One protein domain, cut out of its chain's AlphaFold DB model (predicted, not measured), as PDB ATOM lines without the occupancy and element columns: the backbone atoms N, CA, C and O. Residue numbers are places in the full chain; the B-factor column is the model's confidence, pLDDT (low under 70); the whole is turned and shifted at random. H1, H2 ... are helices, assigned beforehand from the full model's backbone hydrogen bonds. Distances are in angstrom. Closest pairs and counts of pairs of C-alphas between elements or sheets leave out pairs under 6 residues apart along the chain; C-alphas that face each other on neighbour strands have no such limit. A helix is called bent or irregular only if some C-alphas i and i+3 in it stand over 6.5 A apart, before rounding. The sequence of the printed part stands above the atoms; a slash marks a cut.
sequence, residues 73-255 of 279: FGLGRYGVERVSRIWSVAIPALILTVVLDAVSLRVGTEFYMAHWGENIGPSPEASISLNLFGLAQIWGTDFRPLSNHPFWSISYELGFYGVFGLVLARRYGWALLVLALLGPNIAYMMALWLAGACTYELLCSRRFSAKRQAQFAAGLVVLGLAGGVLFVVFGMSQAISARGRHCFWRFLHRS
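What this domain is: This is residues 73 to 255 of the 279 residues of an uncharacterized protein of Alphaproteobacteria bacterium (UniProt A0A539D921). H4 lies in the middle of a loose, elongated stack of helices, with the long H1 along one side of it, H3 packed on both near the start of H4, and H5 folded back on it as a hairpin. H6 sets off from H4 at a steep tilt, and the very long H7 folds back on H6 as a second hairpin, on the far side of the stack from H1; the last stretch of H7, residues 239 to 255, sticks out. The printed part has 183 residues, with seven named helices in the order H1 to H7 and no named strand, and is all helix. It is loose, with a radius of gyration of the C-alphas of 19.8 A, and spans 61 by 38 by 31 A.

Where its parts are: H1, residues 75 to 107, begins with C-alpha 75 at (-3.122, 23.268, -33.768), is 47.0 A long and has a kink of 31 degrees near residue 86. H2 is residues 109 to 116 and H3 residues 124 to 132. H4, residues 149 to 168, begins at (19.276, 18.804, -12.625) and is 31.7 A long; it is irregular, but only just, with C-alphas 149 and 152 6.8 A apart. H5 is residues 172 to 182. H6, residues 184 to 204, is 30.2 A long and has a kink of 27 degrees near residue 193. H7, residues 210 to 255, is 63.8 A long, has a kink of 31 degrees near residue 243 and ends with C-alpha 255 at (41.050, 3.593, -34.930).

How they stand to each other: H4 is the hub, touching H1, H3, H5 and H6. H1 touches it with residues 75 to 90 alone, at a shallow tilt of 8 degrees, opposite ways; the closest C-alphas, of Leu 75 and Gly 165, are 6.3 A apart. H3 touches H4, closest at the C-alphas of Asn 131 and Ser 155, 6.4 A, and also H1, at those of Leu 132 and Ala 90, 7.0 A. H4 and H5 form a helical hairpin at 15 degrees; their closest C-alphas, of Val 163 and Ala 175, are 4.9 A apart. H6 touches H4 at a steep tilt of 60 degrees, closest at the C-alphas of Ile 186 and Tyr 156, 5.7 A. H6 and H7 form a helical hairpin at 13 degrees, H7 touching with residues 213 to 231 alone; the closest C-alphas, of Leu 192 and Gly 224, are 5.0 A apart. H1 and H2 only just touch, with 3 pairs of C-alphas within 8 A, and only at the corner, closest at the C-alphas of Leu 105 and Tyr 112, 6.1 A. H1 and H7 are apart. Every O i to N i+4 pair is within hydrogen-bond range in H2, H3 and H5; the counts are 27 of 29 in H1, 12 of 16 in H4, 15 of 17 in H6 and 40 of 42 in H7.

The domain as a whole: The two C-alphas farthest apart, of Arg 206 and Arg 254, are 65.7 A apart. The printed part has no cut, and the link from H3 to H4, residues 133 to 148, is long. The mean pLDDT of the printed part is 80.9; residues 205 to 255 are under 70, and the mean of H7 is 51.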
ATOM      1  N   PHE A  73     -10.609  22.289 -33.532       92.69
ATOM      2  CA  PHE A  73      -9.279  22.309 -32.921       92.69
ATOM      3  C   PHE A  73      -8.255  23.017 -33.821       92.69
ATOM      4  O   PHE A  73      -7.966  22.566 -34.930       92.69
ATOM      5  N   GLY A  74      -7.676  24.110 -33.320       93.81
ATOM      6  CA  GLY A  74      -6.616  24.858 -33.991       93.81
ATOM      7  C   GLY A  74      -5.239  24.502 -33.438       93.81
ATOM      8  O   GLY A  74      -4.870  24.979 -32.366       93.81
ATOM      9  N   LEU A  75      -4.457  23.720 -34.190       94.62
ATOM     10  CA  LEU A  75      -3.122  23.268 -33.768       94.62
ATOM     11  C   LEU A  75      -2.161  24.434 -33.480       94.62
ATOM     12  O   LEU A  75      -1.437  24.387 -32.492       94.62
ATOM     13  N   GLY A  76      -2.179  25.489 -34.302       95.75
ATOM     14  CA  GLY A  76      -1.326  26.665 -34.095       95.75
ATOM     15  C   GLY A  76      -1.637  27.388 -32.784       95.75
ATOM     16  O   GLY A  76      -0.737  27.649 -31.992       95.75
ATOM     17  N   ARG A  77      -2.926  27.621 -32.502       94.50
ATOM     18  CA  ARG A  77      -3.372  28.222 -31.237       94.50
ATOM     19  C   ARG A  77      -2.994  27.351 -30.039       94.50
ATOM     20  O   ARG A  77      -2.458  27.869 -29.066       94.50
ATOM     21  N   TYR A  78      -3.238  26.044 -30.130       96.06
ATOM     22  CA  TYR A  78      -2.823  25.091 -29.103       96.06
ATOM     23  C   TYR A  78      -1.317  25.195 -28.827       96.06
ATOM     24  O   TYR A  78      -0.920  25.349 -27.674       96.06
ATOM     25  N   GLY A  79      -0.499  25.182 -29.885       96.19
ATOM     26  CA  GLY A  79       0.956  25.292 -29.796       96.19
ATOM     27  C   GLY A  79       1.403  26.563 -29.082       96.19
ATOM     28  O   GLY A  79       2.139  26.468 -28.105       96.19
ATOM     29  N   VAL A  80       0.897  27.729 -29.497       97.19
ATOM     30  CA  VAL A  80       1.215  29.016 -28.852       97.19
ATOM     31  C   VAL A  80       0.846  28.992 -27.371       97.19
ATOM     32  O   VAL A  80       1.675  29.312 -26.530       97.19
ATOM     33  N   GLU A  81      -0.361  28.546 -27.016       95.69
ATOM     34  CA  GLU A  81      -0.769  28.504 -25.609       95.69
ATOM     35  C   GLU A  81       0.102  27.558 -24.762       95.69
ATOM     36  O   GLU A  81       0.348  27.834 -23.586       95.69
ATOM     37  N   ARG A  82       0.550  26.426 -25.323       95.19
ATOM     38  CA  ARG A  82       1.382  25.458 -24.591       95.19
ATOM     39  C   ARG A  82       2.826  25.928 -24.458       95.19
ATOM     40  O   ARG A  82       3.385  25.843 -23.367       95.19
ATOM     41  N   VAL A  83       3.400  26.453 -25.536       95.12
ATOM     42  CA  VAL A  83       4.774  26.961 -25.559       95.12
ATOM     43  C   VAL A  83       4.902  28.199 -24.676       95.12
ATOM     44  O   VAL A  83       5.799  28.235 -23.840       95.12
ATOM     45  N   SER A  84       3.967  29.154 -24.752       96.19
ATOM     46  CA  SER A  84       3.980  30.338 -23.884       96.19
ATOM     47  C   SER A  84       3.910  29.970 -22.403       96.19
ATOM     48  O   SER A  84       4.629  30.556 -21.604       96.19
ATOM     49  N   ARG A  85       3.099  28.965 -22.035       93.69
ATOM     50  CA  ARG A  85       3.012  28.465 -20.652       93.69
ATOM     51  C   ARG A  85       4.331  27.867 -20.159       93.69
ATOM     52  O   ARG A  85       4.657  28.018 -18.986       93.69
ATOM     53  N   ILE A  86       5.047  27.141 -21.016       94.88
ATOM     54  CA  ILE A  86       6.332  26.538 -20.644       94.88
ATOM     55  C   ILE A  86       7.415  27.612 -20.581       94.88
ATOM     56  O   ILE A  86       8.077  27.758 -19.557       94.88
ATOM     57  N   TRP A  87       7.590  28.385 -21.651       96.19
ATOM     58  CA  TRP A  87       8.681  29.350 -21.757       96.19
ATOM     59  C   TRP A  87       8.554  30.527 -20.793       96.19
ATOM     60  O   TRP A  87       9.587  31.039 -20.369       96.19
ATOM     61  N   SER A  88       7.343  30.885 -20.349       96.00
ATOM     62  CA  SER A  88       7.167  31.884 -19.286       96.00
ATOM     63  C   SER A  88       7.827  31.486 -17.963       96.00
ATOM     64  O   SER A  88       8.090  32.356 -17.144       96.00
ATOM     65  N   VAL A  89       8.078  30.192 -17.738       92.94
ATOM     66  CA  VAL A  89       8.742  29.677 -16.529       92.94
ATOM     67  C   VAL A  89      10.145  29.158 -16.844       92.94
ATOM     68  O   VAL A  89      11.088  29.450 -16.114       92.94
ATOM     69  N   ALA A  90      10.303  28.435 -17.953       95.25
ATOM     70  CA  ALA A  90      11.560  27.819 -18.362       95.25
ATOM     71  C   ALA A  90      12.669  28.851 -18.624       95.25
ATOM     72  O   ALA A  90      13.794  28.654 -18.173       95.25
ATOM     73  N   ILE A  91      12.359  29.957 -19.316       96.81
ATOM     74  CA  ILE A  91      13.357  30.991 -19.631       96.81
ATOM     75  C   ILE A  91      13.847  31.683 -18.348       96.81
ATOM     76  O   ILE A  91      15.059  31.673 -18.122       96.81
ATOM     77  N   PRO A  92      12.972  32.218 -17.467       96.94
ATOM     78  CA  PRO A  92      13.422  32.777 -16.192       96.94
ATOM     79  C   PRO A  92      14.203  31.782 -15.336       96.94
ATOM     80  O   PRO A  92      15.210  32.159 -14.746       96.94
ATOM     81  N   ALA A  93      13.781  30.512 -15.293       95.06
ATOM     82  CA  ALA A  93      14.469  29.482 -14.524       95.06
ATOM     83  C   ALA A  93      15.899  29.237 -15.032       95.06
ATOM     84  O   ALA A  93      16.818  29.198 -14.223       95.06
ATOM     85  N   LEU A  94      16.108  29.133 -16.350       96.06
ATOM     86  CA  LEU A  94      17.446  28.952 -16.930       96.06
ATOM     87  C   LEU A  94      18.339  30.179 -16.726       96.06
ATOM     88  O   LEU A  94      19.513  30.025 -16.399       96.06
ATOM     89  N   ILE A  95      17.793  31.391 -16.877       97.31
ATOM     90  CA  ILE A  95      18.533  32.629 -16.585       97.31
ATOM     91  C   ILE A  95      18.973  32.634 -15.121       97.31
ATOM     92  O   ILE A  95      20.141  32.881 -14.827       97.31
ATOM     93  N   LEU A  96      18.053  32.320 -14.207       96.62
ATOM     94  CA  LEU A  96      18.350  32.266 -12.783       96.62
ATOM     95  C   LEU A  96      19.405  31.198 -12.472       96.62
ATOM     96  O   LEU A  96      20.310  31.476 -11.695       96.62
ATOM     97  N   THR A  97      19.342  30.027 -13.111       94.88
ATOM     98  CA  THR A  97      20.385  28.996 -12.997       94.88
ATOM     99  C   THR A  97      21.754  29.545 -13.388       94.88
ATOM    100  O   THR A  97      22.687  29.444 -12.605       94.88
ATOM    101  N   VAL A  98      21.882  30.190 -14.552       95.50
ATOM    102  CA  VAL A  98      23.169  30.759 -14.992       95.50
ATOM    103  C   VAL A  98      23.700  31.789 -13.991       95.50
ATOM    104  O   VAL A  98      24.885  31.775 -13.660       95.50
ATOM    105  N   VAL A  99      22.833  32.671 -13.489       97.19
ATOM    106  CA  VAL A  99      23.220  33.707 -12.521       97.19
ATOM    107  C   VAL A  99      23.663  33.088 -11.194       97.19
ATOM    108  O   VAL A  99      24.727  33.439 -10.686       97.19
ATOM    109  N   LEU A 100      22.876  32.168 -10.634       95.00
ATOM    110  CA  LEU A 100      23.178  31.536  -9.347       95.00
ATOM    111  C   LEU A 100      24.431  30.665  -9.415       95.00
ATOM    112  O   LEU A 100      25.233  30.690  -8.483       95.00
ATOM    113  N   ASP A 101      24.653  29.958 -10.519       94.19
ATOM    114  CA  ASP A 101      25.864  29.165 -10.720       94.19
ATOM    115  C   ASP A 101      27.099  30.061 -10.844       94.19
ATOM    116  O   ASP A 101      28.118  29.794 -10.209       94.19
ATOM    117  N   ALA A 102      27.000  31.181 -11.570       94.69
ATOM    118  CA  ALA A 102      28.086  32.156 -11.657       94.69
ATOM    119  C   ALA A 102      28.432  32.775 -10.292       94.69
ATOM    120  O   ALA A 102      29.608  32.993  -9.995       94.69
ATOM    121  N   VAL A 103      27.431  33.049  -9.449       96.31
ATOM    122  CA  VAL A 103      27.646  33.517  -8.070       96.31
ATOM    123  C   VAL A 103      28.273  32.410  -7.221       96.31
ATOM    124  O   VAL A 103      29.260  32.659  -6.532       96.31
ATOM    125  N   SER A 104      27.767  31.181  -7.311       93.25
ATOM    126  CA  SER A 104      28.250  30.034  -6.529       93.25
ATOM    127  C   SER A 104      29.712  29.708  -6.837       93.25
ATOM    128  O   SER A 104      30.508  29.504  -5.922       93.25
ATOM    129  N   LEU A 105      30.099  29.772  -8.113       93.62
ATOM    130  CA  LEU A 105      31.484  29.624  -8.561       93.62
ATOM    131  C   LEU A 105      32.422  30.697  -7.998       93.62
ATOM    132  O   LEU A 105      33.607  30.418  -7.840       93.62
ATOM    133  N   ARG A 106      31.921  31.902  -7.693       95.25
ATOM    134  CA  ARG A 106      32.713  32.992  -7.095       95.25
ATOM    135  C   ARG A 106      32.801  32.907  -5.575       95.25
ATOM    136  O   ARG A 106      33.820  33.292  -5.018       95.25
ATOM    137  N   VAL A 107      31.734  32.460  -4.915       94.94
ATOM    138  CA  VAL A 107      31.651  32.417  -3.446       94.94
ATOM    139  C   VAL A 107      32.301  31.155  -2.879       94.94
ATOM    140  O   VAL A 107      32.935  31.214  -1.833       94.94
ATOM    141  N   GLY A 108      32.167  30.016  -3.563       92.88
ATOM    142  CA  GLY A 108      32.637  28.727  -3.064       92.88
ATOM    143  C   GLY A 108      32.925  27.756  -4.197       92.88
ATOM    144  O   GLY A 108      32.207  26.772  -4.369       92.88
ATOM    145  N   THR A 109      33.982  28.028  -4.970       93.94
ATOM    146  CA  THR A 109      34.352  27.231  -6.148       93.94
ATOM    147  C   THR A 109      34.539  25.753  -5.815       93.94
ATOM    148  O   THR A 109      34.026  24.908  -6.540       93.94
ATOM    149  N   GLU A 110      35.230  25.424  -4.720       93.06
ATOM    150  CA  GLU A 110      35.476  24.027  -4.333       93.06
ATOM    151  C   GLU A 110      34.174  23.283  -4.030       93.06
ATOM    152  O   GLU A 110      33.946  22.195  -4.557       93.06
ATOM    153  N   PHE A 111      33.282  23.904  -3.251       89.06
ATOM    154  CA  PHE A 111      31.977  23.330  -2.937       89.06
ATOM    155  C   PHE A 111      31.137  23.148  -4.201       89.06
ATOM    156  O   PHE A 111      30.578  22.074  -4.418       89.06
ATOM    157  N   TYR A 112      31.096  24.161  -5.071       90.50
ATOM    158  CA  TYR A 112      30.372  24.063  -6.331       90.50
ATOM    159  C   TYR A 112      30.917  22.932  -7.207       90.50
ATOM    160  O   TYR A 112      30.148  22.100  -7.678       90.50
ATOM    161  N   MET A 113      32.236  22.858  -7.398       91.25
ATOM    162  CA  MET A 113      32.843  21.841  -8.257       91.25
ATOM    163  C   MET A 113      32.634  20.427  -7.712       91.25
ATOM    164  O   MET A 113      32.393  19.512  -8.498       91.25
ATOM    165  N   ALA A 114      32.663  20.253  -6.389       89.00
ATOM    166  CA  ALA A 114      32.431  18.963  -5.748       89.00
ATOM    167  C   ALA A 114      30.993  18.435  -5.926       89.00
ATOM    168  O   ALA A 114      30.807  17.222  -5.971       89.00
ATOM    169  N   HIS A 115      29.992  19.317  -6.044       86.38
ATOM    170  CA  HIS A 115      28.574  18.925  -6.082       86.38
ATOM    171  C   HIS A 115      27.918  19.086  -7.465       86.38
ATOM    172  O   HIS A 115      27.053  18.292  -7.830       86.38
ATOM    173  N   TRP A 116      28.328  20.092  -8.242       87.44
ATOM    174  CA  TRP A 116      27.715  20.482  -9.522       87.44
ATOM    175  C   TRP A 116      28.728  20.760 -10.642       87.44
ATOM    176  O   TRP A 116      28.334  21.151 -11.737       87.44
ATOM    177  N   GLY A 117      30.027  20.544 -10.407       81.94
ATOM    178  CA  GLY A 117      31.070  20.757 -11.418       81.94
ATOM    179  C   GLY A 117      31.071  19.729 -12.552       81.94
ATOM    180  O   GLY A 117      31.686  19.958 -13.595       81.94
ATOM    181  N   GLU A 118      30.389  18.594 -12.375       80.88
ATOM    182  CA  GLU A 118      30.269  17.578 -13.417       80.88
ATOM    183  C   GLU A 118      29.275  18.033 -14.495       80.88
ATOM    184  O   GLU A 118      28.055  17.954 -14.337       80.88
ATOM    185  N   ASN A 119      29.801  18.487 -15.634       76.62
ATOM    186  CA  ASN A 119      28.968  18.768 -16.794       76.62
ATOM    187  C   ASN A 119      28.567  17.463 -17.494       76.62
ATOM    188  O   ASN A 119      29.352  16.855 -18.224       76.62
ATOM    189  N   ILE A 120      27.313  17.062 -17.308       74.69
ATOM    190  CA  ILE A 120      26.720  15.908 -17.983       74.69
ATOM    191  C   ILE A 120      26.033  16.427 -19.247       74.69
ATOM    192  O   ILE A 120      24.834  16.699 -19.281       74.69
ATOM    193  N   GLY A 121      26.844  16.636 -20.285       80.56
ATOM    194  CA  GLY A 121      26.418  17.121 -21.593       80.56
ATOM    195  C   GLY A 121      27.583  17.562 -22.482       80.56
ATOM    196  O   GLY A 121      28.729  17.568 -22.037       80.56
ATOM    197  N   PRO A 122      27.315  17.902 -23.756       84.44
ATOM    198  CA  PRO A 122      28.360  18.264 -24.716       84.44
ATOM    199  C   PRO A 122      29.124  19.538 -24.315       84.44
ATOM    200  O   PRO A 122      30.346  19.580 -24.419       84.44
ATOM    201  N   SER A 123      28.413  20.556 -23.829       91.38
ATOM    202  CA  SER A 123      28.956  21.762 -23.190       91.38
ATOM    203  C   SER A 123      27.845  22.425 -22.360       91.38
ATOM    204  O   SER A 123      26.673  22.125 -22.605       91.38
ATOM    205  N   PRO A 124      28.151  23.311 -21.396       90.81
ATOM    206  CA  PRO A 124      27.122  23.993 -20.610       90.81
ATOM    207  C   PRO A 124      26.114  24.771 -21.470       90.81
ATOM    208  O   PRO A 124      24.905  24.683 -21.261       90.81
ATOM    209  N   GLU A 125      26.594  25.479 -22.492       92.62
ATOM    210  CA  GLU A 125      25.782  26.293 -23.402       92.62
ATOM    211  C   GLU A 125      24.883  25.414 -24.277       92.62
ATOM    212  O   GLU A 125      23.697  25.703 -24.474       92.62
ATOM    213  N   ALA A 126      25.434  24.302 -24.772       93.75
ATOM    214  CA  ALA A 126      24.678  23.318 -25.525       93.75
ATOM    215  C   ALA A 126      23.625  22.633 -24.641       93.75
ATOM    216  O   ALA A 126      22.484  22.491 -25.071       93.75
ATOM    217  N   SER A 127      23.951  22.280 -23.393       93.38
ATOM    218  CA  SER A 127      22.989  21.717 -22.438       93.38
ATOM    219  C   SER A 127      21.844  22.685 -22.141       93.38
ATOM    220  O   SER A 127      20.686  22.272 -22.170       93.38
ATOM    221  N   ILE A 128      22.126  23.975 -21.923       94.69
ATOM    222  CA  ILE A 128      21.090  25.008 -21.745       94.69
ATOM    223  C   ILE A 128      20.195  25.087 -22.985       94.69
ATOM    224  O   ILE A 128      18.971  25.045 -22.865       94.69
ATOM    225  N   SER A 129      20.794  25.136 -24.176       95.19
ATOM    226  CA  SER A 129      20.057  25.229 -25.442       95.19
ATOM    227  C   SER A 129      19.162  24.008 -25.667       95.19
ATOM    228  O   SER A 129      17.978  24.139 -25.967       95.19
ATOM    229  N   LEU A 130      19.699  22.804 -25.462       95.44
ATOM    230  CA  LEU A 130      18.949  21.556 -25.601       95.44
ATOM    231  C   LEU A 130      17.790  21.486 -24.602       95.44
ATOM    232  O   LEU A 130      16.708  21.035 -24.969       95.44
ATOM    233  N   ASN A 131      17.973  21.966 -23.370       95.25
ATOM    234  CA  ASN A 131      16.898  22.034 -22.378       95.25
ATOM    235  C   ASN A 131      15.832  23.073 -22.741       95.25
ATOM    236  O   ASN A 131      14.642  22.785 -22.627       95.25
ATOM    237  N   LEU A 132      16.232  24.245 -23.242       95.69
ATOM    238  CA  LEU A 132      15.311  25.302 -23.672       95.69
ATOM    239  C   LEU A 132      14.353  24.830 -24.782       95.69
ATOM    240  O   LEU A 132      13.174  25.196 -24.787       95.69
ATOM    241  N   PHE A 133      14.852  23.991 -25.694       95.12
ATOM    242  CA  PHE A 133      14.071  23.410 -26.790       95.12
ATOM    243  C   PHE A 133      13.458  22.037 -26.469       95.12
ATOM    244  O   PHE A 133      12.807  21.448 -27.329       95.12
ATOM    245  N   GLY A 134      13.638  21.517 -25.251       93.94
ATOM    246  CA  GLY A 134      13.085  20.223 -24.835       93.94
ATOM    247  C   GLY A 134      13.742  18.999 -25.480       93.94
ATOM    248  O   GLY A 134      13.148  17.925 -25.521       93.94
ATOM    249  N   LEU A 135      14.958  19.150 -26.001       94.88
ATOM    250  CA  LEU A 135      15.723  18.106 -26.689       94.88
ATOM    251  C   LEU A 135      16.675  17.349 -25.750       94.88
ATOM    252  O   LEU A 135      17.257  16.341 -26.140       94.88
ATOM    253  N   ALA A 136      16.836  17.814 -24.509       93.12
ATOM    254  CA  ALA A 136      17.813  17.287 -23.556       93.12
ATOM    255  C   ALA A 136      17.578  15.828 -23.124       93.12
ATOM    256  O   ALA A 136      18.498  15.188 -22.616       93.12
ATOM    257  N   GLN A 137      16.363  15.311 -23.329       93.75
ATOM    258  CA  GLN A 137      15.906  13.997 -22.854       93.75
ATOM    259  C   GLN A 137      15.584  13.015 -23.996       93.75
ATOM    260  O   GLN A 137      14.980  11.959 -23.782       93.75
ATOM    261  N   ILE A 138      15.963  13.366 -25.228       93.12
ATOM    262  CA  ILE A 138      15.700  12.553 -26.414       93.12
ATOM    263  C   ILE A 138      16.486  11.241 -26.342       93.12
ATOM    264  O   ILE A 138      17.673  11.229 -26.034       93.12
ATOM    265  N   TRP A 139      15.831  10.115 -26.633       90.62
ATOM    266  CA  TRP A 139      16.467   8.784 -26.637       90.62
ATOM    267  C   TRP A 139      17.223   8.425 -25.340       90.62
ATOM    268  O   TRP A 139      18.123   7.586 -25.339       90.62
ATOM    269  N   GLY A 140      16.826   9.023 -24.214       85.12
ATOM    270  CA  GLY A 140      17.429   8.774 -22.908       85.12
ATOM    271  C   GLY A 140      18.780   9.418 -22.671       85.12
ATOM    272  O   GLY A 140      19.510   8.981 -21.782       85.12
ATOM    273  N   THR A 141      19.093  10.473 -23.420       90.00
ATOM    274  CA  THR A 141      20.067  11.458 -22.958       90.00
ATOM    275  C   THR A 141      19.581  12.110 -21.665       90.00
ATOM    276  O   THR A 141      18.382  12.192 -21.413       90.00
ATOM    277  N   ASP A 142      20.520  12.588 -20.857       89.62
ATOM    278  CA  ASP A 142      20.226  13.352 -19.646       89.62
ATOM    279  C   ASP A 142      21.124  14.585 -19.602       89.62
ATOM    280  O   ASP A 142      22.042  14.676 -18.791       89.62
ATOM    281  N   PHE A 143      20.937  15.498 -20.559       91.56
ATOM    282  CA  PHE A 143      21.750  16.710 -20.615       91.56
ATOM    283  C   PHE A 143      21.285  17.706 -19.563       91.56
ATOM    284  O   PHE A 143      20.149  18.182 -19.610       91.56
ATOM    285  N   ARG A 144      22.161  18.026 -18.612       90.88
ATOM    286  CA  ARG A 144      21.816  18.832 -17.435       90.88
ATOM    287  C   ARG A 144      22.210  20.291 -17.656       90.88
ATOM    288  O   ARG A 144      23.360  20.556 -18.012       90.88
ATOM    289  N   PRO A 145      21.290  21.254 -17.478       91.94
ATOM    290  CA  PRO A 145      21.634  22.662 -17.571       91.94
ATOM    291  C   PRO A 145      22.305  23.104 -16.264       91.94
ATOM    292  O   PRO A 145      21.624  23.486 -15.313       91.94
ATOM    293  N   LEU A 146      23.641  23.056 -16.239       91.81
ATOM    294  CA  LEU A 146      24.458  23.428 -15.077       91.81
ATOM    295  C   LEU A 146      23.993  22.690 -13.797       91.81
ATOM    296  O   LEU A 146      23.700  21.494 -13.857       91.81
ATOM    297  N   SER A 147      23.875  23.380 -12.657       89.81
ATOM    298  CA  SER A 147      23.387  22.803 -11.394       89.81
ATOM    299  C   SER A 147      21.907  22.377 -11.408       89.81
ATOM    300  O   SER A 147      21.460  21.644 -10.521       89.81
ATOM    301  N   ASN A 148      21.118  22.782 -12.412       90.50
ATOM    302  CA  ASN A 148      19.663  22.606 -12.429       90.50
ATOM    303  C   ASN A 148      19.236  21.243 -12.993       90.50
ATOM    304  O   ASN A 148      18.515  21.133 -13.987       90.50
ATOM    305  N   HIS A 149      19.667  20.178 -12.314       84.69
ATOM    306  CA  HIS A 149      19.276  18.804 -12.625       84.69
ATOM    307  C   HIS A 149      17.754  18.619 -12.807       84.69
ATOM    308  O   HIS A 149      17.359  17.969 -13.772       84.69
ATOM    309  N   PRO A 150      16.860  19.161 -11.950       85.44
ATOM    310  CA  PRO A 150      15.416  18.882 -12.026       85.44
ATOM    311  C   PRO A 150      14.701  19.429 -13.275       85.44
ATOM    312  O   PRO A 150      13.519  19.138 -13.488       85.44
ATOM    313  N   PHE A 151      15.401  20.187 -14.127       90.56
ATOM    314  CA  PHE A 151      14.852  20.780 -15.345       90.56
ATOM    315  C   PHE A 151      14.385  19.748 -16.385       90.56
ATOM    316  O   PHE A 151      13.538  20.063 -17.226       90.56
ATOM    317  N   TRP A 152      14.876  18.504 -16.307       90.81
ATOM    318  CA  TRP A 152      14.550  17.424 -17.245       90.81
ATOM    319  C   TRP A 152      13.045  17.301 -17.514       90.81
ATOM    320  O   TRP A 152      12.644  17.113 -18.662       90.81
ATOM    321  N   SER A 153      12.208  17.479 -16.487       91.81
ATOM    322  CA  SER A 153      10.747  17.334 -16.557       91.81
ATOM    323  C   SER A 153      10.077  18.240 -17.601       91.81
ATOM    324  O   SER A 153       9.096  17.834 -18.225       91.81
ATOM    325  N   ILE A 154      10.639  19.422 -17.873       93.00
ATOM    326  CA  ILE A 154      10.121  20.356 -18.883       93.00
ATOM    327  C   ILE A 154      10.291  19.801 -20.303       93.00
ATOM    328  O   ILE A 154       9.397  19.952 -21.138       93.00
ATOM    329  N   SER A 155      11.402  19.105 -20.571       94.06
ATOM    330  CA  SER A 155      11.635  18.463 -21.874       94.06
ATOM    331  C   SER A 155      10.570  17.406 -22.171       94.06
ATOM    332  O   SER A 155      10.059  17.319 -23.287       94.06
ATOM    333  N   TYR A 156      10.171  16.649 -21.145       94.94
ATOM    334  CA  TYR A 156       9.085  15.679 -21.252       94.94
ATOM    335  C   TYR A 156       7.744  16.359 -21.551       94.94
ATOM    336  O   TYR A 156       7.047  15.933 -22.471       94.94
ATOM    337  N   GLU A 157       7.400  17.447 -20.848       95.44
ATOM    338  CA  GLU A 157       6.143  18.170 -21.094       95.44
ATOM    339  C   GLU A 157       6.028  18.721 -22.522       95.44
ATOM    340  O   GLU A 157       4.963  18.597 -23.134       95.44
ATOM    341  N   LEU A 158       7.110  19.284 -23.077       96.00
ATOM    342  CA  LEU A 158       7.137  19.736 -24.474       96.00
ATOM    343  C   LEU A 158       6.819  18.584 -25.436       96.00
ATOM    344  O   LEU A 158       5.986  18.740 -26.335       96.00
ATOM    345  N   GLY A 159       7.424  17.416 -25.205       96.19
ATOM    346  CA  GLY A 159       7.150  16.200 -25.966       96.19
ATOM    347  C   GLY A 159       5.688  15.758 -25.866       96.19
ATOM    348  O   GLY A 159       5.043  15.519 -26.891       96.19
ATOM    349  N   PHE A 160       5.134  15.712 -24.649       96.88
ATOM    350  CA  PHE A 160       3.735  15.328 -24.419       96.88
ATOM    351  C   PHE A 160       2.775  16.244 -25.172       96.88
ATOM    352  O   PHE A 160       1.871  15.767 -25.858       96.88
ATOM    353  N   TYR A 161       2.978  17.560 -25.075       96.88
ATOM    354  CA  TYR A 161       2.121  18.536 -25.740       96.88
ATOM    355  C   TYR A 161       2.235  18.445 -27.261       96.88
ATOM    356  O   TYR A 161       1.213  18.470 -27.946       96.88
ATOM    357  N   GLY A 162       3.446  18.280 -27.798       96.56
ATOM    358  CA  GLY A 162       3.658  18.107 -29.235       96.56
ATOM    359  C   GLY A 162       2.895  16.902 -29.786       96.56
ATOM    360  O   GLY A 162       2.101  17.032 -30.722       96.56
ATOM    361  N   VAL A 163       3.068  15.736 -29.159       97.06
ATOM    362  CA  VAL A 163       2.406  14.495 -29.582       97.06
ATOM    363  C   VAL A 163       0.890  14.591 -29.396       97.06
ATOM    364  O   VAL A 163       0.132  14.285 -30.319       97.06
ATOM    365  N   PHE A 164       0.423  15.078 -28.245       96.62
ATOM    366  CA  PHE A 164      -1.008  15.198 -27.968       96.62
ATOM    367  C   PHE A 164      -1.708  16.201 -28.894       96.62
ATOM    368  O   PHE A 164      -2.800  15.922 -29.392       96.62
ATOM    369  N   GLY A 165      -1.072  17.334 -29.196       96.75
ATOM    370  CA  GLY A 165      -1.581  18.311 -30.158       96.75
ATOM    371  C   GLY A 165      -1.767  17.706 -31.552       96.75
ATOM    372  O   GLY A 165      -2.808  17.907 -32.182       96.75
ATOM    373  N   LEU A 166      -0.810  16.896 -32.015       97.25
ATOM    374  CA  LEU A 166      -0.919  16.176 -33.288       97.25
ATOM    375  C   LEU A 166      -2.048  15.136 -33.274       97.25
ATOM    376  O   LEU A 166      -2.781  15.017 -34.260       97.25
ATOM    377  N   VAL A 167      -2.246  14.432 -32.156       95.69
ATOM    378  CA  VAL A 167      -3.374  13.503 -31.971       95.69
ATOM    379  C   VAL A 167      -4.716  14.240 -32.042       95.69
ATOM    380  O   VAL A 167      -5.624  13.792 -32.748       95.69
ATOM    381  N   LEU A 168      -4.854  15.388 -31.372       94.56
ATOM    382  CA  LEU A 168      -6.068  16.211 -31.438       94.56
ATOM    383  C   LEU A 168      -6.331  16.739 -32.856       94.56
ATOM    384  O   LEU A 168      -7.482  16.754 -33.301       94.56
ATOM    385  N   ALA A 169      -5.270  17.073 -33.595       95.25
ATOM    386  CA  ALA A 169      -5.325  17.470 -35.001       95.25
ATOM    387  C   ALA A 169      -5.584  16.307 -35.982       95.25
ATOM    388  O   ALA A 169      -5.590  16.535 -37.191       95.25
ATOM    389  N   ARG A 170      -5.789  15.070 -35.498       95.12
ATOM    390  CA  ARG A 170      -5.945  13.840 -36.305       95.12
ATOM    391  C   ARG A 170      -4.737  13.511 -37.195       95.12
ATOM    392  O   ARG A 170      -4.862  12.784 -38.176       95.12
ATOM    393  N   ARG A 171      -3.549  14.004 -36.842       95.81
ATOM    394  CA  ARG A 171      -2.290  13.764 -37.562       95.81
ATOM    395  C   ARG A 171      -1.523  12.599 -36.935       95.81
ATOM    396  O   ARG A 171      -0.391  12.761 -36.493       95.81
ATOM    397  N   TYR A 172      -2.150  11.425 -36.872       95.56
ATOM    398  CA  TYR A 172      -1.629  10.285 -36.105       95.56
ATOM    399  C   TYR A 172      -0.272   9.778 -36.607       95.56
ATOM    400  O   TYR A 172       0.586   9.473 -35.789       95.56
ATOM    401  N   GLY A 173      -0.040   9.755 -37.926       97.19
ATOM    402  CA  GLY A 173       1.266   9.376 -38.485       97.19
ATOM    403  C   GLY A 173       2.391  10.304 -38.016       97.19
ATOM    404  O   GLY A 173       3.434   9.838 -37.571       97.19
ATOM    405  N   TRP A 174       2.139  11.617 -38.008       97.75
ATOM    406  CA  TRP A 174       3.078  12.601 -37.464       97.75
ATOM    407  C   TRP A 174       3.248  12.472 -35.953       97.75
ATOM    408  O   TRP A 174       4.359  12.615 -35.459       97.75
ATOM    409  N   ALA A 175       2.175  12.177 -35.215       97.06
ATOM    410  CA  ALA A 175       2.252  11.949 -33.776       97.06
ATOM    411  C   ALA A 175       3.150  10.746 -33.443       97.06
ATOM    412  O   ALA A 175       4.003  10.849 -32.567       97.06
ATOM    413  N   LEU A 176       2.995   9.634 -34.172       95.44
ATOM    414  CA  LEU A 176       3.830   8.440 -34.022       95.44
ATOM    415  C   LEU A 176       5.284   8.708 -34.418       95.44
ATOM    416  O   LEU A 176       6.187   8.299 -33.695       95.44
ATOM    417  N   LEU A 177       5.512   9.431 -35.519       97.44
ATOM    418  CA  LEU A 177       6.857   9.817 -35.943       97.44
ATOM    419  C   LEU A 177       7.546  10.682 -34.882       97.44
ATOM    420  O   LEU A 177       8.663  10.376 -34.479       97.44
ATOM    421  N   VAL A 178       6.878  11.729 -34.390       96.81
ATOM    422  CA  VAL A 178       7.423  12.592 -33.331       96.81
ATOM    423  C   VAL A 178       7.699  11.782 -32.067       96.81
ATOM    424  O   VAL A 178       8.777  11.905 -31.500       96.81
ATOM    425  N   LEU A 179       6.783  10.905 -31.653       94.62
ATOM    426  CA  LEU A 179       6.989  10.046 -30.488       94.62
ATOM    427  C   LEU A 179       8.212   9.125 -30.654       94.62
ATOM    428  O   LEU A 179       8.994   8.976 -29.718       94.62
ATOM    429  N   ALA A 180       8.410   8.555 -31.845       93.88
ATOM    430  CA  ALA A 180       9.575   7.732 -32.161       93.88
ATOM    431  C   ALA A 180      10.884   8.542 -32.159       93.88
ATOM    432  O   ALA A 180      11.903   8.055 -31.674       93.88
ATOM    433  N   LEU A 181      10.859   9.785 -32.653       95.19
ATOM    434  CA  LEU A 181      12.015  10.687 -32.627       95.19
ATOM    435  C   LEU A 181      12.389  11.112 -31.203       95.19
ATOM    436  O   LEU A 181      13.572  11.188 -30.887       95.19
ATOM    437  N   LEU A 182      11.395  11.358 -30.347       93.81
ATOM    438  CA  LEU A 182      11.587  11.714 -28.938       93.81
ATOM    439  C   LEU A 182      12.136  10.536 -28.115       93.81
ATOM    440  O   LEU A 182      12.934  10.725 -27.197       93.81
ATOM    441  N   GLY A 183      11.756   9.314 -28.479       90.56
ATOM    442  CA  GLY A 183      12.299   8.089 -27.909       90.56
ATOM    443  C   GLY A 183      11.488   7.519 -26.734       90.56
ATOM    444  O   GLY A 183      10.478   8.083 -26.295       90.56
ATOM    445  N   PRO A 184      11.920   6.355 -26.216       87.00
ATOM    446  CA  PRO A 184      11.103   5.510 -25.345       87.00
ATOM    447  C   PRO A 184      10.808   6.129 -23.977       87.00
ATOM    448  O   PRO A 184       9.726   5.910 -23.441       87.00
ATOM    449  N   ASN A 185      11.717   6.933 -23.422       85.94
ATOM    450  CA  ASN A 185      11.527   7.526 -22.097       85.94
ATOM    451  C   ASN A 185      10.360   8.514 -22.087       85.94
ATOM    452  O   ASN A 185       9.517   8.474 -21.189       85.94
ATOM    453  N   ILE A 186      10.278   9.366 -23.114       90.50
ATOM    454  CA  ILE A 186       9.168  10.306 -23.266       90.50
ATOM    455  C   ILE A 186       7.876   9.534 -23.515       90.50
ATOM    456  O   ILE A 186       6.879   9.820 -22.863       90.50
ATOM    457  N   ALA A 187       7.885   8.513 -24.376       88.56
ATOM    458  CA  ALA A 187       6.700   7.683 -24.596       88.56
ATOM    459  C   ALA A 187       6.196   7.018 -23.311       88.56
ATOM    460  O   ALA A 187       4.993   6.996 -23.044       88.56
ATOM    461  N   TYR A 188       7.122   6.538 -22.490       86.44
ATOM    462  CA  TYR A 188       6.810   5.937 -21.212       86.44
ATOM    463  C   TYR A 188       6.177   6.950 -20.239       86.44
ATOM    464  O   TYR A 188       5.069   6.723 -19.748       86.44
ATOM    465  N   MET A 189       6.810   8.102 -20.008       89.06
ATOM    466  CA  MET A 189       6.245   9.126 -19.115       89.06
ATOM    467  C   MET A 189       4.953   9.735 -19.675       89.06
ATOM    468  O   MET A 189       4.076  10.158 -18.917       89.06
ATOM    469  N   MET A 190       4.775   9.713 -20.998       92.69
ATOM    470  CA  MET A 190       3.530  10.123 -21.633       92.69
ATOM    471  C   MET A 190       2.371   9.201 -21.240       92.69
ATOM    472  O   MET A 190       1.243   9.673 -21.183       92.69
ATOM    473  N   ALA A 191       2.605   7.927 -20.902       89.38
ATOM    474  CA  ALA A 191       1.554   7.053 -20.376       89.38
ATOM    475  C   ALA A 191       1.018   7.548 -19.021       89.38
ATOM    476  O   ALA A 191      -0.196   7.579 -18.819       89.38
ATOM    477  N   LEU A 192       1.899   8.013 -18.124       87.56
ATOM    478  CA  LEU A 192       1.499   8.651 -16.859       87.56
ATOM    479  C   LEU A 192       0.744   9.960 -17.103       87.56
ATOM    480  O   LEU A 192      -0.286  10.216 -16.484       87.56
ATOM    481  N   TRP A 193       1.213  10.775 -18.046       95.00
ATOM    482  CA  TRP A 193       0.519  12.000 -18.434       95.00
ATOM    483  C   TRP A 193      -0.878  11.705 -19.015       95.00
ATOM    484  O   TRP A 193      -1.876  12.312 -18.618       95.00
ATOM    485  N   LEU A 194      -0.987  10.706 -19.896       93.62
ATOM    486  CA  LEU A 194      -2.253  10.243 -20.465       93.62
ATOM    487  C   LEU A 194      -3.181   9.649 -19.407       93.62
ATOM    488  O   LEU A 194      -4.392   9.796 -19.546       93.62
ATOM    489  N   ALA A 195      -2.653   9.050 -18.334       89.44
ATOM    490  CA  ALA A 195      -3.469   8.595 -17.213       89.44
ATOM    491  C   ALA A 195      -4.317   9.742 -16.649       89.44
ATOM    492  O   ALA A 195      -5.527   9.589 -16.500       89.44
ATOM    493  N   GLY A 196      -3.716  10.920 -16.455       90.31
ATOM    494  CA  GLY A 196      -4.438  12.120 -16.034       90.31
ATOM    495  C   GLY A 196      -5.485  12.587 -17.045       90.31
ATOM    496  O   GLY A 196      -6.615  12.909 -16.670       90.31
ATOM    497  N   ALA A 197      -5.150  12.574 -18.339       91.81
ATOM    498  CA  ALA A 197      -6.108  12.893 -19.401       91.81
ATOM    499  C   ALA A 197      -7.311  11.931 -19.383       91.81
ATOM    500  O   ALA A 197      -8.465  12.351 -19.468       91.81
ATOM    501  N   CYS A 198      -7.056  10.638 -19.208       89.25
ATOM    502  CA  CYS A 198      -8.084   9.620 -19.073       89.25
ATOM    503  C   CYS A 198      -8.921   9.787 -17.800       89.25
ATOM    504  O   CYS A 198     -10.132   9.595 -17.857       89.25
ATOM    505  N   THR A 199      -8.334  10.194 -16.671       84.56
ATOM    506  CA  THR A 199      -9.096  10.507 -15.452       84.56
ATOM    507  C   THR A 199     -10.145  11.591 -15.712       84.56
ATOM    508  O   THR A 199     -11.282  11.454 -15.263       84.56
ATOM    509  N   TYR A 200      -9.813  12.630 -16.486       85.94
ATOM    510  CA  TYR A 200     -10.793  13.645 -16.889       85.94
ATOM    511  C   TYR A 200     -11.929  13.057 -17.735       85.94
ATOM    512  O   TYR A 200     -13.101  13.336 -17.478       85.94
ATOM    513  N   GLU A 201     -11.594  12.223 -18.723       83.81
ATOM    514  CA  GLU A 201     -12.587  11.557 -19.578       83.81
ATOM    515  C   GLU A 201     -13.546  10.702 -18.762       83.81
ATOM    516  O   GLU A 201     -14.756  10.764 -18.962       83.81
ATOM    517  N   LEU A 202     -13.016   9.939 -17.807       80.19
ATOM    518  CA  LEU A 202     -13.820   9.119 -16.916       80.19
ATOM    519  C   LEU A 202     -14.787   9.977 -16.103       80.19
ATOM    520  O   LEU A 202     -15.980   9.688 -16.109       80.19
ATOM    521  N   LEU A 203     -14.296  11.047 -15.478       77.56
ATOM    522  CA  LEU A 203     -15.114  11.948 -14.665       77.56
ATOM    523  C   LEU A 203     -16.215  12.647 -15.473       77.56
ATOM    524  O   LEU A 203     -17.307  12.872 -14.957       77.56
ATOM    525  N   CYS A 204     -15.955  12.968 -16.743       75.12
ATOM    526  CA  CYS A 204     -16.945  13.594 -17.622       75.12
ATOM    527  C   CYS A 204     -17.847  12.579 -18.339       75.12
ATOM    528  O   CYS A 204     -18.924  12.933 -18.827       75.12
ATOM    529  N   SER A 205     -17.444  11.309 -18.406       68.38
ATOM    530  CA  SER A 205     -18.235  10.260 -19.031       68.38
ATOM    531  C   SER A 205     -19.434   9.891 -18.150       68.38
ATOM    532  O   SER A 205     -19.303   9.278 -17.096       68.38
ATOM    533  N   ARG A 206     -20.654  10.160 -18.633       59.72
ATOM    534  CA  ARG A 206     -21.896   9.598 -18.053       59.72
ATOM    535  C   ARG A 206     -22.097   8.108 -18.376       59.72
ATOM    536  O   ARG A 206     -23.156   7.552 -18.115       59.72
ATOM    537  N   ARG A 207     -21.107   7.478 -19.016       50.53
ATOM    538  CA  ARG A 207     -21.223   6.172 -19.684       50.53
ATOM    539  C   ARG A 207     -20.739   4.999 -18.831       50.53
ATOM    540  O   ARG A 207     -21.072   3.861 -19.139       50.53
ATOM    541  N   PHE A 208     -19.958   5.259 -17.783       54.03
ATOM    542  CA  PHE A 208     -19.372   4.225 -16.934       54.03
ATOM    543  C   PHE A 208     -19.848   4.359 -15.488       54.03
ATOM    544  O   PHE A 208     -19.885   5.451 -14.935       54.03
ATOM    545  N   SER A 209     -20.171   3.223 -14.865       62.22
ATOM    546  CA  SER A 209     -20.335   3.131 -13.410       62.22
ATOM    547  C   SER A 209     -19.032   3.542 -12.711       62.22
ATOM    548  O   SER A 209     -17.946   3.210 -13.199       62.22
ATOM    549  N   ALA A 210     -19.135   4.191 -11.545       63.88
ATOM    550  CA  ALA A 210     -18.000   4.617 -10.718       63.88
ATOM    551  C   ALA A 210     -16.953   3.503 -10.500       63.88
ATOM    552  O   ALA A 210     -15.750   3.754 -10.500       63.88
ATOM    553  N   LYS A 211     -17.397   2.240 -10.423       65.06
ATOM    554  CA  LYS A 211     -16.519   1.068 -10.286       65.06
ATOM    555  C   LYS A 211     -15.632   0.836 -11.517       65.06
ATOM    556  O   LYS A 211     -14.446   0.554 -11.374       65.06
ATOM    557  N   ARG A 212     -16.177   0.988 -12.731       63.09
ATOM    558  CA  ARG A 212     -15.411   0.847 -13.985       63.09
ATOM    559  C   ARG A 212     -14.493   2.042 -14.234       63.09
ATOM    560  O   ARG A 212     -13.410   1.859 -14.781       63.09
ATOM    561  N   GLN A 213     -14.891   3.234 -13.785       60.44
ATOM    562  CA  GLN A 213     -14.018   4.410 -13.790       60.44
ATOM    563  C   GLN A 213     -12.784   4.172 -12.904       60.44
ATOM    564  O   GLN A 213     -11.657   4.356 -13.360       60.44
ATOM    565  N   ALA A 214     -12.978   3.658 -11.686       61.12
ATOM    566  CA  ALA A 214     -11.878   3.311 -10.787       61.12
ATOM    567  C   ALA A 214     -10.949   2.227 -11.369       61.12
ATOM    568  O   ALA A 214      -9.731   2.364 -11.298       61.12
ATOM    569  N   GLN A 215     -11.499   1.186 -12.004       68.94
ATOM    570  CA  GLN A 215     -10.708   0.117 -12.631       68.94
ATOM    571  C   GLN A 215      -9.856   0.608 -13.811       68.94
ATOM    572  O   GLN A 215      -8.707   0.196 -13.947       68.94
ATOM    573  N   PHE A 216     -10.384   1.502 -14.651       61.84
ATOM    574  CA  PHE A 216      -9.636   2.048 -15.786       61.84
ATOM    575  C   PHE A 216      -8.532   3.014 -15.334       61.84
ATOM    576  O   PHE A 216      -7.405   2.930 -15.820       61.84
ATOM    577  N   ALA A 217      -8.820   3.874 -14.349       58.22
ATOM    578  CA  ALA A 217      -7.811   4.726 -13.722       58.22
ATOM    579  C   ALA A 217      -6.700   3.889 -13.060       58.22
ATOM    580  O   ALA A 217      -5.521   4.165 -13.268       58.22
ATOM    581  N   ALA A 218      -7.061   2.819 -12.342       58.59
ATOM    582  CA  ALA A 218      -6.100   1.883 -11.763       58.59
ATOM    583  C   ALA A 218      -5.261   1.173 -12.839       58.59
ATOM    584  O   ALA A 218      -4.052   1.061 -12.681       58.59
ATOM    585  N   GLY A 219      -5.864   0.760 -13.960       66.00
ATOM    586  CA  GLY A 219      -5.146   0.157 -15.086       66.00
ATOM    587  C   GLY A 219      -4.087   1.086 -15.686       66.00
ATOM    588  O   GLY A 219      -2.970   0.650 -15.938       66.00
ATOM    589  N   LEU A 220      -4.398   2.374 -15.845       58.44
ATOM    590  CA  LEU A 220      -3.447   3.387 -16.321       58.44
ATOM    591  C   LEU A 220      -2.327   3.672 -15.320       58.44
ATOM    592  O   LEU A 220      -1.177   3.829 -15.722       58.44
ATOM    593  N   VAL A 221      -2.647   3.697 -14.024       57.28
ATOM    594  CA  VAL A 221      -1.642   3.799 -12.959       57.28
ATOM    595  C   VAL A 221      -0.726   2.577 -12.975       57.28
ATOM    596  O   VAL A 221       0.483   2.743 -12.925       57.28
ATOM    597  N   VAL A 222      -1.263   1.364 -13.123       58.00
ATOM    598  CA  VAL A 222      -0.467   0.130 -13.226       58.00
ATOM    599  C   VAL A 222       0.410   0.131 -14.480       58.00
ATOM    600  O   VAL A 222       1.578  -0.226 -14.388       58.00
ATOM    601  N   LEU A 223      -0.097   0.586 -15.631       56.91
ATOM    602  CA  LEU A 223       0.684   0.720 -16.870       56.91
ATOM    603  C   LEU A 223       1.810   1.755 -16.725       56.91
ATOM    604  O   LEU A 223       2.942   1.513 -17.146       56.91
ATOM    605  N   GLY A 224       1.510   2.875 -16.062       54.53
ATOM    606  CA  GLY A 224       2.488   3.878 -15.664       54.53
ATOM    607  C   GLY A 224       3.536   3.309 -14.708       54.53
ATOM    608  O   GLY A 224       4.722   3.449 -14.956       54.53
ATOM    609  N   LEU A 225       3.151   2.600 -13.652       53.84
ATOM    610  CA  LEU A 225       4.092   2.003 -12.698       53.84
ATOM    611  C   LEU A 225       4.950   0.902 -13.340       53.84
ATOM    612  O   LEU A 225       6.163   0.889 -13.149       53.84
ATOM    613  N   ALA A 226       4.352   0.025 -14.149       55.50
ATOM    614  CA  ALA A 226       5.050  -1.051 -14.848       55.50
ATOM    615  C   ALA A 226       6.100  -0.504 -15.818       55.50
ATOM    616  O   ALA A 226       7.239  -0.966 -15.827       55.50
ATOM    617  N   GLY A 227       5.764   0.537 -16.582       53.59
ATOM    618  CA  GLY A 227       6.759   1.188 -17.421       53.59
ATOM    619  C   GLY A 227       7.835   1.935 -16.614       53.59
ATOM    620  O   GLY A 227       8.928   2.141 -17.123       53.59
ATOM    621  N   GLY A 228       7.567   2.298 -15.354       49.47
ATOM    622  CA  GLY A 228       8.513   3.007 -14.480       49.47
ATOM    623  C   GLY A 228       9.534   2.065 -13.901       49.47
ATOM    624  O   GLY A 228      10.724   2.358 -13.894       49.47
ATOM    625  N   VAL A 229       9.067   0.876 -13.535       52.44
ATOM    626  CA  VAL A 229       9.921  -0.272 -13.262       52.44
ATOM    627  C   VAL A 229      10.760  -0.602 -14.495       52.44
ATOM    628  O   VAL A 229      11.968  -0.748 -14.361       52.44
ATOM    629  N   LEU A 230      10.181  -0.622 -15.702       53.00
ATOM    630  CA  LEU A 230      10.958  -0.817 -16.931       53.00
ATOM    631  C   LEU A 230      11.972   0.315 -17.161       53.00
ATOM    632  O   LEU A 230      13.107   0.032 -17.515       53.00
ATOM    633  N   PHE A 231      11.631   1.578 -16.911       49.56
ATOM    634  CA  PHE A 231      12.568   2.698 -17.017       49.56
ATOM    635  C   PHE A 231      13.699   2.606 -15.990       49.56
ATOM    636  O   PHE A 231      14.836   2.907 -16.319       49.56
ATOM    637  N   VAL A 232      13.440   2.153 -14.766       54.22
ATOM    638  CA  VAL A 232      14.500   1.935 -13.775       54.22
ATOM    639  C   VAL A 232      15.371   0.747 -14.188       54.22
ATOM    640  O   VAL A 232      16.590   0.864 -14.216       54.22
ATOM    641  N   VAL A 233      14.770  -0.368 -14.603       48.06
ATOM    642  CA  VAL A 233      15.487  -1.595 -14.991       48.06
ATOM    643  C   VAL A 233      16.311  -1.398 -16.275       48.06
ATOM    644  O   VAL A 233      17.481  -1.779 -16.327       48.06
ATOM    645  N   PHE A 234      15.748  -0.756 -17.300       49.59
ATOM    646  CA  PHE A 234      16.415  -0.496 -18.583       49.59
ATOM    647  C   PHE A 234      17.169   0.846 -18.621       49.59
ATOM    648  O   PHE A 234      18.145   0.993 -19.350       49.59
ATOM    649  N   GLY A 235      16.800   1.830 -17.808       44.34
ATOM    650  CA  GLY A 235      17.585   3.054 -17.607       44.34
ATOM    651  C   GLY A 235      18.867   2.783 -16.818       44.34
ATOM    652  O   GLY A 235      19.922   3.318 -17.159       44.34
ATOM    653  N   MET A 236      18.836   1.856 -15.849       39.44
ATOM    654  CA  MET A 236      20.055   1.335 -15.218       39.44
ATOM    655  C   MET A 236      20.931   0.567 -16.217       39.44
ATOM    656  O   MET A 236      22.156   0.686 -16.162       39.44
ATOM    657  N   SER A 237      20.348  -0.150 -17.188       39.34
ATOM    658  CA  SER A 237      21.142  -0.794 -18.244       39.34
ATOM    659  C   SER A 237      21.793   0.225 -19.189       39.34
ATOM    660  O   SER A 237      22.910  -0.004 -19.653       39.34
ATOM    661  N   GLN A 238      21.187   1.402 -19.388       44.97
ATOM    662  CA  GLN A 238      21.808   2.506 -20.124       44.97
ATOM    663  C   GLN A 238      22.966   3.161 -19.358       44.97
ATOM    664  O   GLN A 238      23.964   3.503 -19.995       44.97
ATOM    665  N   ALA A 239      22.900   3.259 -18.026       41.81
ATOM    666  CA  ALA A 239      24.026   3.690 -17.186       41.81
ATOM    667  C   ALA A 239      25.195   2.679 -17.215       41.81
ATOM    668  O   ALA A 239      26.363   3.068 -17.267       41.81
ATOM    669  N   ILE A 240      24.894   1.377 -17.295       41.28
ATOM    670  CA  ILE A 240      25.899   0.321 -17.509       41.28
ATOM    671  C   ILE A 240      26.458   0.385 -18.944       41.28
ATOM    672  O   ILE A 240      27.668   0.273 -19.148       41.28
ATOM    673  N   SER A 241      25.618   0.665 -19.946       42.16
ATOM    674  CA  SER A 241      26.051   0.835 -21.340       42.16
ATOM    675  C   SER A 241      26.816   2.140 -21.585       42.16
ATOM    676  O   SER A 241      27.594   2.203 -22.528       42.16
ATOM    677  N   ALA A 242      26.666   3.168 -20.741       40.22
ATOM    678  CA  ALA A 242      27.453   4.399 -20.816       40.22
ATOM    679  C   ALA A 242      28.942   4.129 -20.524       40.22
ATOM    680  O   ALA A 242      29.804   4.676 -21.216       40.22
ATOM    681  N   ARG A 243      29.259   3.182 -19.623       42.47
ATOM    682  CA  ARG A 243      30.625   2.626 -19.498       42.47
ATOM    683  C   ARG A 243      31.073   1.913 -20.780       42.47
ATOM    684  O   ARG A 243      32.220   2.065 -21.187       42.47
ATOM    685  N   GLY A 244      30.169   1.207 -21.460       40.12
ATOM    686  CA  GLY A 244      30.431   0.583 -22.765       40.12
ATOM    687  C   GLY A 244      30.640   1.589 -23.908       40.12
ATOM    688  O   GLY A 244      31.531   1.407 -24.737       40.12
ATOM    689  N   ARG A 245      29.891   2.698 -23.926       43.53
ATOM    690  CA  ARG A 245      30.017   3.786 -24.911       43.53
ATOM    691  C   ARG A 245      31.313   4.574 -24.731       43.53
ATOM    692  O   ARG A 245      31.918   4.940 -25.734       43.53
ATOM    693  N   HIS A 246      31.804   4.750 -23.502       43.91
ATOM    694  CA  HIS A 246      33.158   5.272 -23.267       43.91
ATOM    695  C   HIS A 246      34.251   4.360 -23.851       43.91
ATOM    696  O   HIS A 246      35.243   4.868 -24.377       43.91
ATOM    697  N   CYS A 247      34.070   3.033 -23.827       42.44
ATOM    698  CA  CYS A 247      34.975   2.092 -24.498       42.44
ATOM    699  C   CYS A 247      34.855   2.149 -26.029       42.44
ATOM    700  O   CYS A 247      35.878   2.155 -26.711       42.44
ATOM    701  N   PHE A 248      33.640   2.259 -26.575       39.47
ATOM    702  CA  PHE A 248      33.407   2.362 -28.021       39.47
ATOM    703  C   PHE A 248      33.955   3.670 -28.619       39.47
ATOM    704  O   PHE A 248      34.647   3.639 -29.635       39.47
ATOM    705  N   TRP A 249      33.751   4.812 -27.953       39.25
ATOM    706  CA  TRP A 249      34.332   6.091 -28.376       39.25
ATOM    707  C   TRP A 249      35.859   6.120 -28.227       39.25
ATOM    708  O   TRP A 249      36.533   6.664 -29.096       39.25
ATOM    709  N   ARG A 250      36.436   5.474 -27.200       46.12
ATOM    710  CA  ARG A 250      37.897   5.276 -27.090       46.12
ATOM    711  C   ARG A 250      38.458   4.354 -28.174       46.12
ATOM    712  O   ARG A 250      39.578   4.579 -28.627       46.12
ATOM    713  N   PHE A 251      37.706   3.335 -28.584       42.41
ATOM    714  CA  PHE A 251      38.068   2.451 -29.688       42.41
ATOM    715  C   PHE A 251      38.054   3.214 -31.019       42.41
ATOM    716  O   PHE A 251      39.057   3.208 -31.723       42.41
ATOM    717  N   LEU A 252      37.002   3.987 -31.307       40.78
ATOM    718  CA  LEU A 252      36.940   4.852 -32.492       40.78
ATOM    719  C   LEU A 252      38.031   5.936 -32.500       40.78
ATOM    720  O   LEU A 252      38.649   6.153 -33.537       40.78
ATOM    721  N   HIS A 253      38.354   6.548 -31.355       49.38
ATOM    722  CA  HIS A 253      39.462   7.511 -31.257       49.38
ATOM    723  C   HIS A 253      40.849   6.886 -31.470       49.38
ATOM    724  O   HIS A 253      41.776   7.588 -31.868       49.38
ATOM    725  N   ARG A 254      41.018   5.586 -31.189       46.03
ATOM    726  CA  ARG A 254      42.257   4.846 -31.486       46.03
ATOM    727  C   ARG A 254      42.315   4.369 -32.939       46.03
ATOM    728  O   ARG A 254      43.406   4.309 -33.496       46.03
ATOM    729  N   SER A 255      41.166   4.065 -33.543       46.16
ATOM    730  CA  SER A 255      41.050   3.593 -34.930       46.16
ATOM    731  C   SER A 255      41.109   4.733 -35.957       46.16
ATOM    732  O   SER A 255      41.682   4.568 -37.031       46.16
TER     733      SER A 255